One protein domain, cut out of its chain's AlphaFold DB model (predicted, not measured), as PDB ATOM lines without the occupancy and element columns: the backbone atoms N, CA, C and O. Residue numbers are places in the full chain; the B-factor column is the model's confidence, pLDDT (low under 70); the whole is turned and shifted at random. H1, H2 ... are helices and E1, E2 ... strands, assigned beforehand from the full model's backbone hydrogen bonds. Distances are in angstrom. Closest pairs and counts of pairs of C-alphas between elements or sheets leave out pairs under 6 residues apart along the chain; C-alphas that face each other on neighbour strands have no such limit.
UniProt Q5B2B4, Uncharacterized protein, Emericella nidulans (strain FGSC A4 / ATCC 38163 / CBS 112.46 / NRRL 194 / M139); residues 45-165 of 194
ATOM      1  N   THR A  45     176.365 207.625 176.673       86.19
ATOM      2  CA  THR A  45     175.802 206.367 176.161       86.19
ATOM      3  C   THR A  45     176.664 205.144 176.488       86.19
ATOM      4  O   THR A  45     177.847 205.243 176.783       86.19
ATOM      5  N   TYR A  46     176.093 203.950 176.466       89.62
ATOM      6  CA  TYR A  46     176.751 202.695 176.805       89.62
ATOM      7  C   TYR A  46     176.545 201.730 175.639       89.62
ATOM      8  O   TYR A  46     175.450 201.179 175.492       89.62
ATOM      9  N   PRO A  47     177.563 201.562 174.778       91.31
ATOM     10  CA  PRO A  47     177.467 200.724 173.598       91.31
ATOM     11  C   PRO A  47     177.396 199.256 174.006       91.31
ATOM     12  O   PRO A  47     178.267 198.755 174.712       91.31
ATOM     13  N   VAL A  48     176.375 198.556 173.533       93.94
ATOM     14  CA  VAL A  48     176.192 197.118 173.726       93.94
ATOM     15  C   VAL A  48     176.039 196.477 172.359       93.94
ATOM     16  O   VAL A  48     175.263 196.947 171.527       93.94
ATOM     17  N   ILE A  49     176.785 195.404 172.130       94.94
ATOM     18  CA  ILE A  49     176.776 194.663 170.874       94.94
ATOM     19  C   ILE A  49     175.993 193.372 171.089       94.94
ATOM     20  O   ILE A  49     176.324 192.595 171.980       94.94
ATOM     21  N   PHE A  50     174.985 193.131 170.264       95.56
ATOM     22  CA  PHE A  50     174.264 191.867 170.183       95.56
ATOM     23  C   PHE A  50     174.675 191.162 168.897       95.56
ATOM     24  O   PHE A  50     174.501 191.720 167.817       95.56
ATOM     25  N   THR A  51     175.204 189.947 168.993       95.31
ATOM     26  CA  THR A  51     175.669 189.184 167.829       95.31
ATOM     27  C   THR A  51     175.005 187.817 167.777       95.31
ATOM     28  O   THR A  51     175.104 187.041 168.721       95.31
ATOM     29  N   CYS A  52     174.376 187.509 166.652       94.50
ATOM     30  CA  CYS A  52     173.740 186.240 166.340       94.50
ATOM     31  C   CYS A  52     174.496 185.563 165.192       94.50
ATOM     32  O   CYS A  52     174.690 186.166 164.134       94.50
ATOM     33  N   ASN A  53     174.900 184.310 165.401       93.75
ATOM     34  CA  ASN A  53     175.527 183.460 164.388       93.75
ATOM     35  C   ASN A  53     174.683 182.201 164.219       93.75
ATOM     36  O   ASN A  53     174.522 181.445 165.172       93.75
ATOM     37  N   LEU A  54     174.171 181.970 163.015       92.06
ATOM     38  CA  LEU A  54     173.346 180.809 162.706       92.06
ATOM     39  C   LEU A  54     173.959 180.018 161.563       92.06
ATOM     40  O   LEU A  54     174.410 180.590 160.571       92.06
ATOM     41  N   ASN A  55     173.899 178.698 161.695       90.31
ATOM     42  CA  ASN A  55     174.254 177.755 160.649       90.31
ATOM     43  C   ASN A  55     173.002 176.944 160.327       90.31
ATOM     44  O   ASN A  55     172.542 176.165 161.162       90.31
ATOM     45  N   LEU A  56     172.425 177.158 159.147       88.50
ATOM     46  CA  LEU A  56     171.193 176.504 158.715       88.50
ATOM     47  C   LEU A  56     171.500 175.561 157.552       88.50
ATOM     48  O   LEU A  56     171.824 176.025 156.460       88.50
ATOM     49  N   ASP A  57     171.382 174.253 157.764       86.75
ATOM     50  CA  ASP A  57     171.444 173.270 156.678       86.75
ATOM     51  C   ASP A  57     170.042 173.068 156.102       86.75
ATOM     52  O   ASP A  57     169.178 172.445 156.719       86.75
ATOM     53  N   LEU A  58     169.795 173.675 154.941       80.81
ATOM     54  CA  LEU A  58     168.472 173.701 154.316       80.81
ATOM     55  C   LEU A  58     168.395 172.824 153.063       80.81
ATOM     56  O   LEU A  58     167.392 172.896 152.346       80.81
ATOM     57  N   CYS A  59     169.433 172.013 152.797       76.44
ATOM     58  CA  CYS A  59     169.519 171.150 151.610       76.44
ATOM     59  C   CYS A  59     169.133 171.907 150.330       76.44
ATOM     60  O   CYS A  59     168.301 171.454 149.542       76.44
ATOM     61  N   LEU A  60     169.671 173.119 150.174       71.06
ATOM     62  CA  LEU A  60     169.328 173.970 149.047       71.06
ATOM     63  C   LEU A  60     169.840 173.359 147.749       71.06
ATOM     64  O   LEU A  60     170.966 172.867 147.680       71.06
ATOM     65  N   ASN A  61     169.020 173.437 146.703       63.84
ATOM     66  CA  ASN A  61     169.503 173.189 145.354       63.84
ATOM     67  C   ASN A  61     170.512 174.291 145.002       63.84
ATOM     68  O   ASN A  61     170.396 175.401 145.513       63.84
ATOM     69  N   ASN A  62     171.481 174.006 144.127       57.12
ATOM     70  CA  ASN A  62     172.612 174.877 143.749       57.12
ATOM     71  C   ASN A  62     172.245 176.262 143.136       57.12
ATOM     72  O   ASN A  62     173.061 176.879 142.451       57.12
ATOM     73  N   GLY A  63     171.024 176.758 143.326       60.81
ATOM     74  CA  GLY A  63     170.618 178.127 143.049       60.81
ATOM     75  C   GLY A  63     171.090 179.101 144.131       60.81
ATOM     76  O   GLY A  63     171.298 178.750 145.289       60.81
ATOM     77  N   GLY A  64     171.262 180.366 143.747       69.81
ATOM     78  CA  GLY A  64     171.561 181.427 144.707       69.81
ATOM     79  C   GLY A  64     170.433 181.611 145.728       69.81
ATOM     80  O   GLY A  64     169.260 181.391 145.423       69.81
ATOM     81  N   THR A  65     170.788 182.066 146.924       83.44
ATOM     82  CA  THR A  65     169.848 182.401 147.997       83.44
ATOM     83  C   THR A  65     169.720 183.904 148.163       83.44
ATOM     84  O   THR A  65     170.625 184.676 147.843       83.44
ATOM     85  N   PHE A  66     168.575 184.327 148.679       86.75
ATOM     86  CA  PHE A  66     168.382 185.660 149.223       86.75
ATOM     87  C   PHE A  66     168.018 185.529 150.699       86.75
ATOM     88  O   PHE A  66     167.150 184.736 151.061       86.75
ATOM     89  N   ILE A  67     168.676 186.305 151.557       89.62
ATOM     90  CA  ILE A  67     168.443 186.266 153.002       89.62
ATOM     91  C   ILE A  67     167.930 187.620 153.456       89.62
ATOM     92  O   ILE A  67     168.612 188.639 153.334       89.62
ATOM     93  N   ASN A  68     166.732 187.620 154.027       90.50
ATOM     94  CA  ASN A  68     166.243 188.742 154.802       90.50
ATOM     95  C   ASN A  68     166.657 188.535 156.261       90.50
ATOM     96  O   ASN A  68     166.129 187.666 156.948       90.50
ATOM     97  N   HIS A  69     167.585 189.363 156.731       89.81
ATOM     98  CA  HIS A  69     168.116 189.322 158.095       89.81
ATOM     99  C   HIS A  69     167.161 189.904 159.158       89.81
ATOM    100  O   HIS A  69     167.568 190.115 160.297       89.81
ATOM    101  N   GLY A  70     165.914 190.224 158.801       85.00
ATOM    102  CA  GLY A  70     164.935 190.797 159.728       85.00
ATOM    103  C   GLY A  70     165.139 192.289 159.997       85.00
ATOM    104  O   GLY A  70     164.558 192.830 160.932       85.00
ATOM    105  N   LEU A  71     165.931 192.986 159.174       85.25
ATOM    106  CA  LEU A  71     166.284 194.396 159.399       85.25
ATOM    107  C   LEU A  71     165.095 195.360 159.307       85.25
ATOM    108  O   LEU A  71     165.168 196.476 159.814       85.25
ATOM    109  N   THR A  72     163.975 194.929 158.727       85.31
ATOM    110  CA  THR A  72     162.710 195.676 158.781       85.31
ATOM    111  C   THR A  72     162.233 195.904 160.216       85.31
ATOM    112  O   THR A  72     161.538 196.883 160.472       85.31
ATOM    113  N   ALA A  73     162.632 195.048 161.162       88.75
ATOM    114  CA  ALA A  73     162.291 195.188 162.572       88.75
ATOM    115  C   ALA A  73     163.079 196.300 163.288       88.75
ATOM    116  O   ALA A  73     162.668 196.729 164.365       88.75
ATOM    117  N   LEU A  74     164.171 196.819 162.704       91.06
ATOM    118  CA  LEU A  74     165.003 197.843 163.349       91.06
ATOM    119  C   LEU A  74     164.233 199.125 163.670       91.06
ATOM    120  O   LEU A  74     164.453 199.701 164.731       91.06
ATOM    121  N   GLY A  75     163.321 199.554 162.792       91.31
ATOM    122  CA  GLY A  75     162.489 200.731 163.050       91.31
ATOM    123  C   GLY A  75     161.602 200.533 164.284       91.31
ATOM    124  O   GLY A  75     161.555 201.391 165.160       91.31
ATOM    125  N   THR A  76     160.975 199.361 164.405       93.56
ATOM    126  CA  THR A  76     160.165 198.994 165.575       93.56
ATOM    127  C   THR A  76     161.009 198.914 166.845       93.56
ATOM    128  O   THR A  76     160.620 199.478 167.867       93.56
ATOM    129  N   ILE A  77     162.180 198.274 166.780       95.06
ATOM    130  CA  ILE A  77     163.147 198.194 167.886       95.06
ATOM    131  C   ILE A  77     163.519 199.607 168.353       95.06
ATOM    132  O   ILE A  77     163.403 199.905 169.539       95.06
ATOM    133  N   GLN A  78     163.901 200.497 167.433       94.88
ATOM    134  CA  GLN A  78     164.253 201.885 167.745       94.88
ATOM    135  C   GLN A  78     163.096 202.635 168.416       94.88
ATOM    136  O   GLN A  78     163.309 203.255 169.457       94.88
ATOM    137  N   SER A  79     161.869 202.523 167.899       94.38
ATOM    138  CA  SER A  79     160.691 203.150 168.515       94.38
ATOM    139  C   SER A  79     160.381 202.600 169.913       94.38
ATOM    140  O   SER A  79     160.023 203.362 170.814       94.38
ATOM    141  N   HIS A  80     160.532 201.290 170.130       96.06
ATOM    142  CA  HIS A  80     160.345 200.683 171.451       96.06
ATOM    143  C   HIS A  80     161.404 201.155 172.449       96.06
ATOM    144  O   HIS A  80     161.057 201.492 173.581       96.06
ATOM    145  N   LEU A  81     162.672 201.217 172.037       95.44
ATOM    146  CA  LEU A  81     163.757 201.741 172.867       95.44
ATOM    147  C   LEU A  81     163.504 203.204 173.228       95.44
ATOM    148  O   LEU A  81     163.560 203.559 174.403       95.44
ATOM    149  N   GLU A  82     163.158 204.037 172.249       95.12
ATOM    150  CA  GLU A  82     162.863 205.450 172.486       95.12
ATOM    151  C   GLU A  82     161.689 205.627 173.451       95.12
ATOM    152  O   GLU A  82     161.770 206.408 174.399       95.12
ATOM    153  N   SER A  83     160.623 204.840 173.297       95.81
ATOM    154  CA  SER A  83     159.497 204.860 174.233       95.81
ATOM    155  C   SER A  83     159.878 204.365 175.632       95.81
ATOM    156  O   SER A  83     159.396 204.921 176.622       95.81
ATOM    157  N   HIS A  84     160.742 203.354 175.744       94.56
ATOM    158  CA  HIS A  84     161.187 202.800 177.024       94.56
ATOM    159  C   HIS A  84     162.092 203.773 177.788       94.56
ATOM    160  O   HIS A  84     161.887 204.004 178.980       94.56
ATOM    161  N   PHE A  85     163.070 204.364 177.103       93.69
ATOM    162  CA  PHE A  85     164.073 205.243 177.707       93.69
ATOM    163  C   PHE A  85     163.691 206.723 177.701       93.69
ATOM    164  O   PHE A  85     164.356 207.519 178.360       93.69
ATOM    165  N   LYS A  86     162.638 207.095 176.962       94.56
ATOM    166  CA  LYS A  86     162.233 208.489 176.705       94.56
ATOM    167  C   LYS A  86     163.341 209.330 176.060       94.56
ATOM    168  O   LYS A  86     163.359 210.548 176.205       94.56
ATOM    169  N   LEU A  87     164.260 208.666 175.358       91.94
ATOM    170  CA  LEU A  87     165.410 209.239 174.664       91.94
ATOM    171  C   LEU A  87     165.726 208.387 173.427       91.94
ATOM    172  O   LEU A  87     165.614 207.160 173.515       91.94
ATOM    173  N   PRO A  88     166.175 208.984 172.309       90.94
ATOM    174  CA  PRO A  88     166.623 208.223 171.150       90.94
ATOM    175  C   PRO A  88     167.769 207.274 171.510       90.94
ATOM    176  O   PRO A  88     168.745 207.681 172.141       90.94
ATOM    177  N   VAL A  89     167.670 206.022 171.064       92.69
ATOM    178  CA  VAL A  89     168.734 205.019 171.204       92.69
ATOM    179  C   VAL A  89     169.254 204.674 169.812       92.69
ATOM    180  O   VAL A  89     168.556 203.992 169.058       92.69
ATOM    181  N   PRO A  90     170.451 205.153 169.427       91.31
ATOM    182  CA  PRO A  90     171.061 204.770 168.164       91.31
ATOM    183  C   PRO A  90     171.245 203.253 168.078       91.31
ATOM    184  O   PRO A  90     171.779 202.624 168.994       91.31
ATOM    185  N   VAL A  91     170.814 202.683 166.952       93.12
ATOM    186  CA  VAL A  91     170.994 201.265 166.628       93.12
ATOM    187  C   VAL A  91     171.669 201.162 165.268       93.12
ATOM    188  O   VAL A  91     171.189 201.731 164.285       93.12
ATOM    189  N   HIS A  92     172.778 200.433 165.212       92.81
ATOM    190  CA  HIS A  92     173.496 200.106 163.984       92.81
ATOM    191  C   HIS A  92     173.417 198.609 163.725       92.81
ATOM    192  O   HIS A  92     173.422 197.821 164.664       92.81
ATOM    193  N   SER A  93     173.380 198.217 162.455       93.62
ATOM    194  CA  SER A  93     173.328 196.815 162.051       93.62
ATOM    195  C   SER A  93     174.426 196.469 161.062       93.62
ATOM    196  O   SER A  93     174.748 197.253 160.162       93.62
ATOM    197  N   HIS A  94     174.952 195.264 161.195       93.81
ATOM    198  CA  HIS A  94     175.831 194.629 160.237       93.81
ATOM    199  C   HIS A  94     175.387 193.186 160.056       93.81
ATOM    200  O   HIS A  94     175.354 192.412 161.008       93.81
ATOM    201  N   CYS A  95     175.043 192.837 158.824       92.88
ATOM    202  CA  CYS A  95     174.585 191.508 158.481       92.88
ATOM    203  C   CYS A  95     175.405 190.983 157.319       92.88
ATOM    204  O   CYS A  95     175.610 191.694 156.333       92.88
ATOM    205  N   THR A  96     175.851 189.744 157.436       91.88
ATOM    206  CA  THR A  96     176.530 189.027 156.367       91.88
ATOM    207  C   THR A  96     175.978 187.622 156.290       91.88
ATOM    208  O   THR A  96     175.504 187.050 157.274       91.88
ATOM    209  N   SER A  97     176.011 187.063 155.093       91.44
ATOM    210  CA  SER A  97     175.669 185.672 154.889       91.44
ATOM    211  C   SER A  97     176.548 185.052 153.826       91.44
ATOM    212  O   SER A  97     177.030 185.727 152.914       91.44
ATOM    213  N   SER A  98     176.776 183.758 153.972       89.06
ATOM    214  CA  SER A  98     177.484 182.950 152.995       89.06
ATOM    215  C   SER A  98     176.852 181.569 152.919       89.06
ATOM    216  O   SER A  98     176.180 181.109 153.842       89.06
ATOM    217  N   THR A  99     177.048 180.906 151.789       85.75
ATOM    218  CA  THR A  99     176.582 179.538 151.571       85.75
ATOM    219  C   THR A  99     177.801 178.665 151.321       85.75
ATOM    220  O   THR A  99     178.634 178.995 150.476       85.75
ATOM    221  N   VAL A 100     177.924 177.581 152.082       83.44
ATOM    222  CA  VAL A 100     179.014 176.605 151.985       83.44
ATOM    223  C   VAL A 100     178.376 175.221 151.883       83.44
ATOM    224  O   VAL A 100     177.831 174.699 152.853       83.44
ATOM    225  N   GLY A 101     178.401 174.630 150.687       81.44
ATOM    226  CA  GLY A 101     177.626 173.418 150.407       81.44
ATOM    227  C   GLY A 101     176.121 173.682 150.529       81.44
ATOM    228  O   GLY A 101     175.621 174.648 149.957       81.44
ATOM    229  N   SER A 102     175.407 172.842 151.284       80.62
ATOM    230  CA  SER A 102     173.979 173.023 151.594       80.62
ATOM    231  C   SER A 102     173.712 173.925 152.804       80.62
ATOM    232  O   SER A 102     172.558 174.295 153.051       80.62
ATOM    233  N   ALA A 103     174.761 174.277 153.553       85.69
ATOM    234  CA  ALA A 103     174.662 175.071 154.763       85.69
ATOM    235  C   ALA A 103     174.757 176.568 154.461       85.69
ATOM    236  O   ALA A 103     175.573 177.034 153.662       85.69
ATOM    237  N   ILE A 104     173.924 177.333 155.151       89.94
ATOM    238  CA  ILE A 104     173.931 178.786 155.132       89.94
ATOM    239  C   ILE A 104     174.468 179.278 156.462       89.94
ATOM    240  O   ILE A 104     173.907 178.977 157.516       89.94
ATOM    241  N   HIS A 105     175.510 180.090 156.394       91.56
ATOM    242  CA  HIS A 105     176.039 180.824 157.527       91.56
ATOM    243  C   HIS A 105     175.435 182.223 157.517       91.56
ATOM    244  O   HIS A 105     175.519 182.943 156.520       91.56
ATOM    245  N   ILE A 106     174.812 182.607 158.623       92.75
ATOM    246  CA  ILE A 106     174.170 183.906 158.796       92.75
ATOM    247  C   ILE A 106     174.785 184.561 160.019       92.75
ATOM    248  O   ILE A 106     174.708 184.027 161.123       92.75
ATOM    249  N   HIS A 107     175.352 185.742 159.824       93.88
ATOM    250  CA  HIS A 107     175.844 186.587 160.895       93.88
ATOM    251  C   HIS A 107     175.026 187.874 160.929       93.88
ATOM    252  O   HIS A 107     174.842 188.552 159.914       93.88
ATOM    253  N   THR A 108     174.523 188.208 162.111       94.38
ATOM    254  CA  THR A 108     173.825 189.463 162.385       94.38
ATOM    255  C   THR A 108     174.422 190.066 163.640       94.38
ATOM    256  O   THR A 108     174.344 189.471 164.705       94.38
ATOM    257  N   SER A 109     174.994 191.257 163.529       95.38
ATOM    258  CA  SER A 109     175.504 192.017 164.660       95.38
ATOM    259  C   SER A 109     174.817 193.371 164.729       95.38
ATOM    260  O   SER A 109     174.709 194.075 163.722       95.38
ATOM    261  N   LEU A 110     174.343 193.733 165.913       95.62
ATOM    262  CA  LEU A 110     173.672 194.990 166.183       95.62
ATOM    263  C   LEU A 110     174.386 195.730 167.313       95.62
ATOM    264  O   LEU A 110     174.645 195.154 168.364       95.62
ATOM    265  N   LEU A 111     174.658 197.015 167.118       95.06
ATOM    266  CA  LEU A 111     175.246 197.892 168.127       95.06
ATOM    267  C   LEU A 111     174.191 198.884 168.617       95.06
ATOM    268  O   LEU A 111     173.637 199.635 167.816       95.06
ATOM    269  N   PHE A 112     173.945 198.889 169.923       95.19
ATOM    270  CA  PHE A 112     172.974 199.739 170.605       95.19
ATOM    271  C   PHE A 112     173.719 200.712 171.518       95.19
ATOM    272  O   PHE A 112     174.447 200.268 172.402       95.19
ATOM    273  N   ASP A 113     173.510 202.017 171.365       92.81
ATOM    274  CA  ASP A 113     174.087 203.020 172.270       92.81
ATOM    275  C   ASP A 113     173.080 203.394 173.370       92.81
ATOM    276  O   ASP A 113     172.368 204.395 173.267       92.81
ATOM    277  N   PHE A 114     172.993 202.592 174.434       93.00
ATOM    278  CA  PHE A 114     172.018 202.827 175.507       93.00
ATOM    279  C   PHE A 114     172.299 204.125 176.276       93.00
ATOM    280  O   PHE A 114     173.455 204.435 176.513       93.00
ATOM    281  N   PRO A 115     171.291 204.864 176.764       90.81
ATOM    282  CA  PRO A 115     171.509 206.143 177.452       90.81
ATOM    283  C   PRO A 115     172.079 206.009 178.878       90.81
ATOM    284  O   PRO A 115     172.321 207.013 179.542       90.81
ATOM    285  N   PHE A 116     172.254 204.784 179.381       87.75
ATOM    286  CA  PHE A 116     172.880 204.479 180.667       87.75
ATOM    287  C   PHE A 116     173.313 203.009 180.728       87.75
ATOM    288  O   PHE A 116     172.822 202.172 179.967       87.75
ATOM    289  N   LYS A 117     174.208 202.678 181.669       88.50
ATOM    290  CA  LYS A 117     174.644 201.298 181.908       88.50
ATOM    291  C   LYS A 117     173.458 200.449 182.363       88.50
ATOM    292  O   LYS A 117     172.836 200.714 183.394       88.50
ATOM    293  N   LEU A 118     173.155 199.410 181.598       88.25
ATOM    294  CA  LEU A 118     172.097 198.462 181.924       88.25
ATOM    295  C   LEU A 118     172.556 197.520 183.047       88.25
ATOM    296  O   LEU A 118     173.664 196.994 183.009       88.25
ATOM    297  N   LYS A 119     171.689 197.289 184.042       86.38
ATOM    298  CA  LYS A 119     171.972 196.365 185.158       86.38
ATOM    299  C   LYS A 119     171.871 194.890 184.761       86.38
ATOM    300  O   LYS A 119     172.583 194.064 185.309       86.38
ATOM    301  N   ASP A 120     170.986 194.582 183.818       89.31
ATOM    302  CA  ASP A 120     170.773 193.242 183.284       89.31
ATOM    303  C   ASP A 120     170.662 193.356 181.766       89.31
ATOM    304  O   ASP A 120     169.641 193.792 181.231       89.31
ATOM    305  N   VAL A 121     171.766 193.061 181.083       90.44
ATOM    306  CA  VAL A 121     171.837 193.105 179.618       90.44
ATOM    307  C   VAL A 121     171.281 191.814 179.019       90.44
ATOM    308  O   VAL A 121     170.737 191.836 177.919       90.44
ATOM    309  N   ASN A 122     171.344 190.692 179.744       90.50
ATOM    310  CA  ASN A 122     170.933 189.388 179.226       90.50
ATOM    311  C   ASN A 122     169.434 189.324 178.936       90.50
ATOM    312  O   ASN A 122     169.053 188.755 177.916       90.50
ATOM    313  N   ARG A 123     168.591 189.986 179.739       91.62
ATOM    314  CA  ARG A 123     167.147 190.084 179.449       91.62
ATOM    315  C   ARG A 123     166.827 190.701 178.080       91.62
ATOM    316  O   ARG A 123     165.752 190.476 177.538       91.62
ATOM    317  N   TRP A 124     167.742 191.501 177.524       92.50
ATOM    318  CA  TRP A 124     167.542 192.138 176.224       92.50
ATOM    319  C   TRP A 124     167.724 191.166 175.058       92.50
ATOM    320  O   TRP A 124     167.265 191.481 173.965       92.50
ATOM    321  N   LYS A 125     168.328 189.985 175.277       93.38
ATOM    322  CA  LYS A 125     168.401 188.928 174.257       93.38
ATOM    323  C   LYS A 125     167.009 188.423 173.895       93.38
ATOM    324  O   LYS A 125     166.667 188.432 172.719       93.38
ATOM    325  N   GLY A 126     166.208 188.051 174.895       90.62
ATOM    326  CA  GLY A 126     164.845 187.570 174.669       90.62
ATOM    327  C   GLY A 126     163.934 188.634 174.091       90.62
ATOM    328  O   GLY A 126     163.254 188.395 173.101       90.62
ATOM    329  N   TRP A 127     164.031 189.861 174.607       93.25
ATOM    330  CA  TRP A 127     163.324 190.986 174.003       93.25
ATOM    331  C   TRP A 127     163.710 191.188 172.529       93.25
ATOM    332  O   TRP A 127     162.830 191.340 171.695       93.25
ATOM    333  N   LEU A 128     165.001 191.151 172.175       93.12
ATOM    334  CA  LEU A 128     165.449 191.293 170.785       93.12
ATOM    335  C   LEU A 128     164.963 190.132 169.901       93.12
ATOM    336  O   LEU A 128     164.567 190.348 168.752       93.12
ATOM    337  N   ALA A 129     164.967 188.917 170.447       91.94
ATOM    338  CA  ALA A 129     164.534 187.698 169.779       91.94
ATOM    339  C   ALA A 129     163.059 187.743 169.337       91.94
ATOM    340  O   ALA A 129     162.727 187.217 168.274       91.94
ATOM    341  N   GLU A 130     162.192 188.450 170.070       91.56
ATOM    342  CA  GLU A 130     160.783 188.654 169.693       91.56
ATOM    343  C   GLU A 130     160.614 189.413 168.363       91.56
ATOM    344  O   GLU A 130     159.643 189.191 167.629       91.56
ATOM    345  N   PHE A 131     161.562 190.292 168.024       90.62
ATOM    346  CA  PHE A 131     161.513 191.120 166.814       90.62
ATOM    347  C   PHE A 131     162.255 190.492 165.633       90.62
ATOM    348  O   PHE A 131     161.861 190.680 164.478       90.62
ATOM    349  N   MET A 132     163.345 189.773 165.903       91.44
ATOM    350  CA  MET A 132     164.288 189.346 164.872       91.44
ATOM    351  C   MET A 132     163.883 188.009 164.250       91.44
ATOM    352  O   MET A 132     164.071 186.928 164.810       91.44
ATOM    353  N   LYS A 133     163.344 188.094 163.031       92.62
ATOM    354  CA  LYS A 133     162.999 186.938 162.198       92.62
ATOM    355  C   LYS A 133     163.836 186.943 160.934       92.62
ATOM    356  O   LYS A 133     163.839 187.923 160.191       92.62
ATOM    357  N   ILE A 134     164.525 185.836 160.696       92.19
ATOM    358  CA  ILE A 134     165.381 185.645 159.534       92.19
ATOM    359  C   ILE A 134     164.639 184.762 158.541       92.19
ATOM    360  O   ILE A 134     164.205 183.659 158.870       92.19
ATOM    361  N   SER A 135     164.509 185.248 157.316       92.19
ATOM    362  CA  SER A 135     163.848 184.522 156.236       92.19
ATOM    363  C   SER A 135     164.854 184.207 155.144       92.19
ATOM    364  O   SER A 135     165.540 185.102 154.647       92.19
ATOM    365  N   VAL A 136     164.913 182.941 154.747       90.00
ATOM    366  CA  VAL A 136     165.745 182.469 153.640       90.00
ATOM    367  C   VAL A 136     164.848 182.181 152.449       90.00
ATOM    368  O   VAL A 136     163.895 181.409 152.557       90.00
ATOM    369  N   TYR A 137     165.174 182.776 151.311       88.19
ATOM    370  CA  TYR A 137     164.485 182.603 150.040       88.19
ATOM    371  C   TYR A 137     165.426 181.952 149.035       88.19
ATOM    372  O   TYR A 137     166.618 182.268 148.974       88.19
ATOM    373  N   GLU A 138     164.882 181.063 148.215       84.38
ATOM    374  CA  GLU A 138     165.580 180.558 147.040       84.38
ATOM    375  C   GLU A 138     165.334 181.537 145.887       84.38
ATOM    376  O   GLU A 138     164.228 182.050 145.729       84.38
ATOM    377  N   LYS A 139     166.341 181.849 145.068       76.00
ATOM    378  CA  LYS A 139     166.191 182.872 144.014       76.00
ATOM    379  C   LYS A 139     165.123 182.519 142.964       76.00
ATOM    380  O   LYS A 139     164.622 183.417 142.293       76.00
ATOM    381  N   SER A 140     164.788 181.237 142.824       72.00
ATOM    382  CA  SER A 140     163.710 180.726 141.968       72.00
ATOM    383  C   SER A 140     162.303 181.043 142.497       72.00
ATOM    384  O   SER A 140     161.377 181.122 141.693       72.00
ATOM    385  N   ASP A 141     162.141 181.260 143.807       70.19
ATOM    386  CA  ASP A 141     160.870 181.585 144.461       70.19
ATOM    387  C   ASP A 141     161.088 182.594 145.600       70.19
ATOM    388  O   ASP A 141     161.429 182.258 146.736       70.19
ATOM    389  N   THR A 142     160.882 183.871 145.284       72.62
ATOM    390  CA  THR A 142     160.993 184.975 146.246       72.62
ATOM    391  C   THR A 142     159.669 185.307 146.936       72.62
ATOM    392  O   THR A 142     159.643 186.177 147.808       72.62
ATOM    393  N   LEU A 143     158.567 184.637 146.580       78.88
ATOM    394  CA  LEU A 143     157.243 184.919 147.144       78.88
ATOM    395  C   LEU A 143     157.033 184.210 148.481       78.88
ATOM    396  O   LEU A 143     156.271 184.700 149.320       78.88
ATOM    397  N   ARG A 144     157.697 183.070 148.699       83.38
ATOM    398  CA  ARG A 144     157.617 182.319 149.955       83.38
ATOM    399  C   ARG A 144     159.009 181.974 150.472       83.38
ATOM    400  O   ARG A 144     159.829 181.462 149.717       83.38
ATOM    401  N   PRO A 145     159.294 182.230 151.760       86.75
ATOM    402  CA  PRO A 145     160.562 181.819 152.327       86.75
ATOM    403  C   PRO A 145     160.633 180.293 152.358       86.75
ATOM    404  O   PRO A 145     159.692 179.620 152.784       86.75
ATOM    405  N   ARG A 146     161.776 179.755 151.943       86.38
ATOM    406  CA  ARG A 146     162.110 178.338 152.082       86.38
ATOM    407  C   ARG A 146     162.242 177.950 153.551       86.38
ATOM    408  O   ARG A 146     161.844 176.857 153.938       86.38
ATOM    409  N   ALA A 147     162.789 178.858 154.354       88.06
ATOM    410  CA  ALA A 147     162.868 178.727 155.796       88.06
ATOM    411  C   ALA A 147     162.584 180.069 156.464       88.06
ATOM    412  O   ALA A 147     163.033 181.122 156.003       88.06
ATOM    413  N   LEU A 148     161.860 180.004 157.576       90.88
ATOM    414  CA  LEU A 148     161.653 181.114 158.488       90.88
ATOM    415  C   LEU A 148     162.234 180.708 159.837       90.88
ATOM    416  O   LEU A 148     161.777 179.743 160.446       90.88
ATOM    417  N   TYR A 149     163.232 181.448 160.289       90.88
ATOM    418  CA  TYR A 149     163.887 181.233 161.564       90.88
ATOM    419  C   TYR A 149     163.542 182.380 162.509       90.88
ATOM    420  O   TYR A 149     163.783 183.548 162.203       90.88
ATOM    421  N   THR A 150     162.955 182.046 163.653       90.56
ATOM    422  CA  THR A 150     162.775 183.000 164.750       90.56
ATOM    423  C   THR A 150     163.934 182.788 165.701       90.56
ATOM    424  O   THR A 150     164.093 181.676 166.199       90.56
ATOM    425  N   THR A 151     164.754 183.819 165.911       90.06
ATOM    426  CA  THR A 151     165.861 183.713 166.867       90.06
ATOM    427  C   THR A 151     165.311 183.524 168.275       90.06
ATOM    428  O   THR A 151     164.273 184.099 168.590       90.06
ATOM    429  N   GLY A 152     165.995 182.752 169.109       90.69
ATOM    430  CA  GLY A 152     165.776 182.679 170.549       90.69
ATOM    431  C   GLY A 152     166.896 183.362 171.333       90.69
ATOM    432  O   GLY A 152     167.944 183.713 170.791       90.69
ATOM    433  N   ASP A 153     166.706 183.513 172.642       89.94
ATOM    434  CA  ASP A 153     167.671 184.132 173.562       89.94
ATOM    435  C   ASP A 153     169.071 183.504 173.467       89.94
ATOM    436  O   ASP A 153     170.080 184.201 173.579       89.94
ATOM    437  N   GLY A 154     169.123 182.183 173.262       91.25
ATOM    438  CA  GLY A 154     170.359 181.407 173.161       91.25
ATOM    439  C   GLY A 154     171.173 181.673 171.894       91.25
ATOM    440  O   GLY A 154     172.374 181.410 171.895       91.25
ATOM    441  N   ASP A 155     170.563 182.238 170.851       93.19
ATOM    442  CA  ASP A 155     171.244 182.523 169.581       93.19
ATOM    443  C   ASP A 155     172.072 183.812 169.647       93.19
ATOM    444  O   ASP A 155     172.963 184.042 168.823       93.19
ATOM    445  N   TRP A 156     171.788 184.662 170.637       94.25
ATOM    446  CA  TRP A 156     172.410 185.966 170.796       94.25
ATOM    447  C   TRP A 156     173.547 185.935 171.819       94.25
ATOM    448  O   TRP A 156     173.385 185.604 172.995       94.25
ATOM    449  N   ASN A 157     174.714 186.397 171.391       94.44
ATOM    450  CA  ASN A 157     175.833 186.756 172.251       94.44
ATOM    451  C   ASN A 157     175.807 188.257 172.540       94.44
ATOM    452  O   ASN A 157     175.379 189.047 171.700       94.44
ATOM    453  N   ILE A 158     176.274 188.646 173.726       93.12
ATOM    454  CA  ILE A 158     176.380 190.049 174.130       93.12
ATOM    455  C   ILE A 158     177.851 190.410 174.307       93.12
ATOM    456  O   ILE A 158     178.570 189.739 175.044       93.12
ATOM    457  N   GLY A 159     178.265 191.506 173.679       89.56
ATOM    458  CA  GLY A 159     179.501 192.214 173.977       89.56
ATOM    459  C   GLY A 159     179.202 193.516 174.716       89.56
ATOM    460  O   GLY A 159     178.657 194.454 174.128       89.56
ATOM    461  N   CYS A 160     179.594 193.595 175.985       85.56
ATOM    462  CA  CYS A 160     179.582 194.829 176.773       85.56
ATOM    463  C   CYS A 160     181.014 195.326 177.005       85.56
ATOM    464  O   CYS A 160     181.920 194.495 177.004       85.56
ATOM    465  N   PRO A 161     181.213 196.637 177.225       80.31
ATOM    466  CA  PRO A 161     182.479 197.159 177.715       80.31
ATOM    467  C   PRO A 161     182.816 196.522 179.066       80.31
ATOM    468  O   PRO A 161     181.973 196.522 179.969       80.31
ATOM    469  N   ASP A 162     184.022 195.979 179.196       78.81
ATOM    470  CA  ASP A 162     184.591 195.587 180.489       78.81
ATOM    471  C   ASP A 162     185.103 196.807 181.290       78.81
ATOM    472  O   ASP A 162     184.976 197.953 180.859       78.81
ATOM    473  N   GLU A 163     185.665 196.591 182.484       75.06
ATOM    474  CA  GLU A 163     186.145 197.686 183.350       75.06
ATOM    475  C   GLU A 163     187.259 198.542 182.715       75.06
ATOM    476  O   GLU A 163     187.386 199.733 183.031       75.06
ATOM    477  N   GLU A 164     188.075 197.966 181.828       72.00
ATOM    478  CA  GLU A 164     189.112 198.699 181.100       72.00
ATOM    479  C   GLU A 164     188.493 199.491 179.939       72.00
ATOM    480  O   GLU A 164     188.807 200.673 179.742       72.00
ATOM    481  N   GLU A 165     187.548 198.881 179.224       74.12
ATOM    482  CA  GLU A 165     186.804 199.476 178.115       74.12
ATOM    483  C   GLU A 165     185.796 200.541 178.569       74.12
ATOM    484  O   GLU A 165     185.487 201.450 177.799       74.12
TER     485      GLU A 165
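AT A GLANCE: This is residues 45 to 165 of the 194 residues of an uncharacterized protein of Emericella nidulans (strain FGSC A4 / ATCC 38163 / CBS 112.46 / NRRL 194 / M139) (UniProt Q5B2B4). A long, twisted four-stranded sheet is covered on one face: helices H1 and H2 lie over it toward one end, and a small three-stranded sheet is partly face to face with it toward the other. The long strands E1, E3 and E4 run along the longest axis. The 121 printed residues include two named helices and seven named strands, in the order E1 E2 H1 E3 E4 H2 E5 E6 E7, a mixed class; the sheets, E3 E4 E1 E7 and E2 E5 E6, are antiparallel. The whole is only just compact, close to loose, with a radius of gyration of the C-alphas of 15.9 A, and spans 47 by 30 by 19 A.

HOW THE PARTS SIT: E1, residues 46 to 57, is antiparallel to E4, residues 103 to 114 (N 50 to O 110, 2.8 A), and to E7, residues 156 to 159 (N 51 to O 157, 2.9 A). E3, residues 91 to 100, forms a hairpin with E4 (N 94 to O 109, 2.8 A). E5, residues 133 to 138, is antiparallel to E2, residues 65 to 68 (N 66 to O 137, 2.9 A), and forms a hairpin with E6, residues 147 to 150 (N 134 to O 149, 2.8 A). The sheets E3 E4 E1 E7 and E2 E5 E6 form a sandwich, two sheets face to face, and the parts of them that face each other are 10.3 A centre to centre. H1, residues 71 to 85, is over E3 and E4 at a height over the sheet of 9.9 A, its closest C-alphas to E3 being Gln 78 and Val 91, 6.9 A. H2, residues 123 to 131, is on the same face, two layers of helices and sheet. Of O i to N i+4 pairs, 9 of 11 in H1 and 4 of 5 in H2 are within hydrogen-bond range.

IN THESE COORDINATES: E1 runs 36.0 A from C-alpha 46 at (176.751, 202.695, 176.805); E4 is 34.8 A, E3 29.8 A and H1 21.4 A long. E7 ends at C-alpha 159 (179.501, 192.214, 173.977).

THE WHOLE: The C-alphas farthest apart, of Ser 140 and Glu 163, are 50.0 A apart. The printed part has no cut and no long link; pLDDT is under 70 at residues 61 to 64.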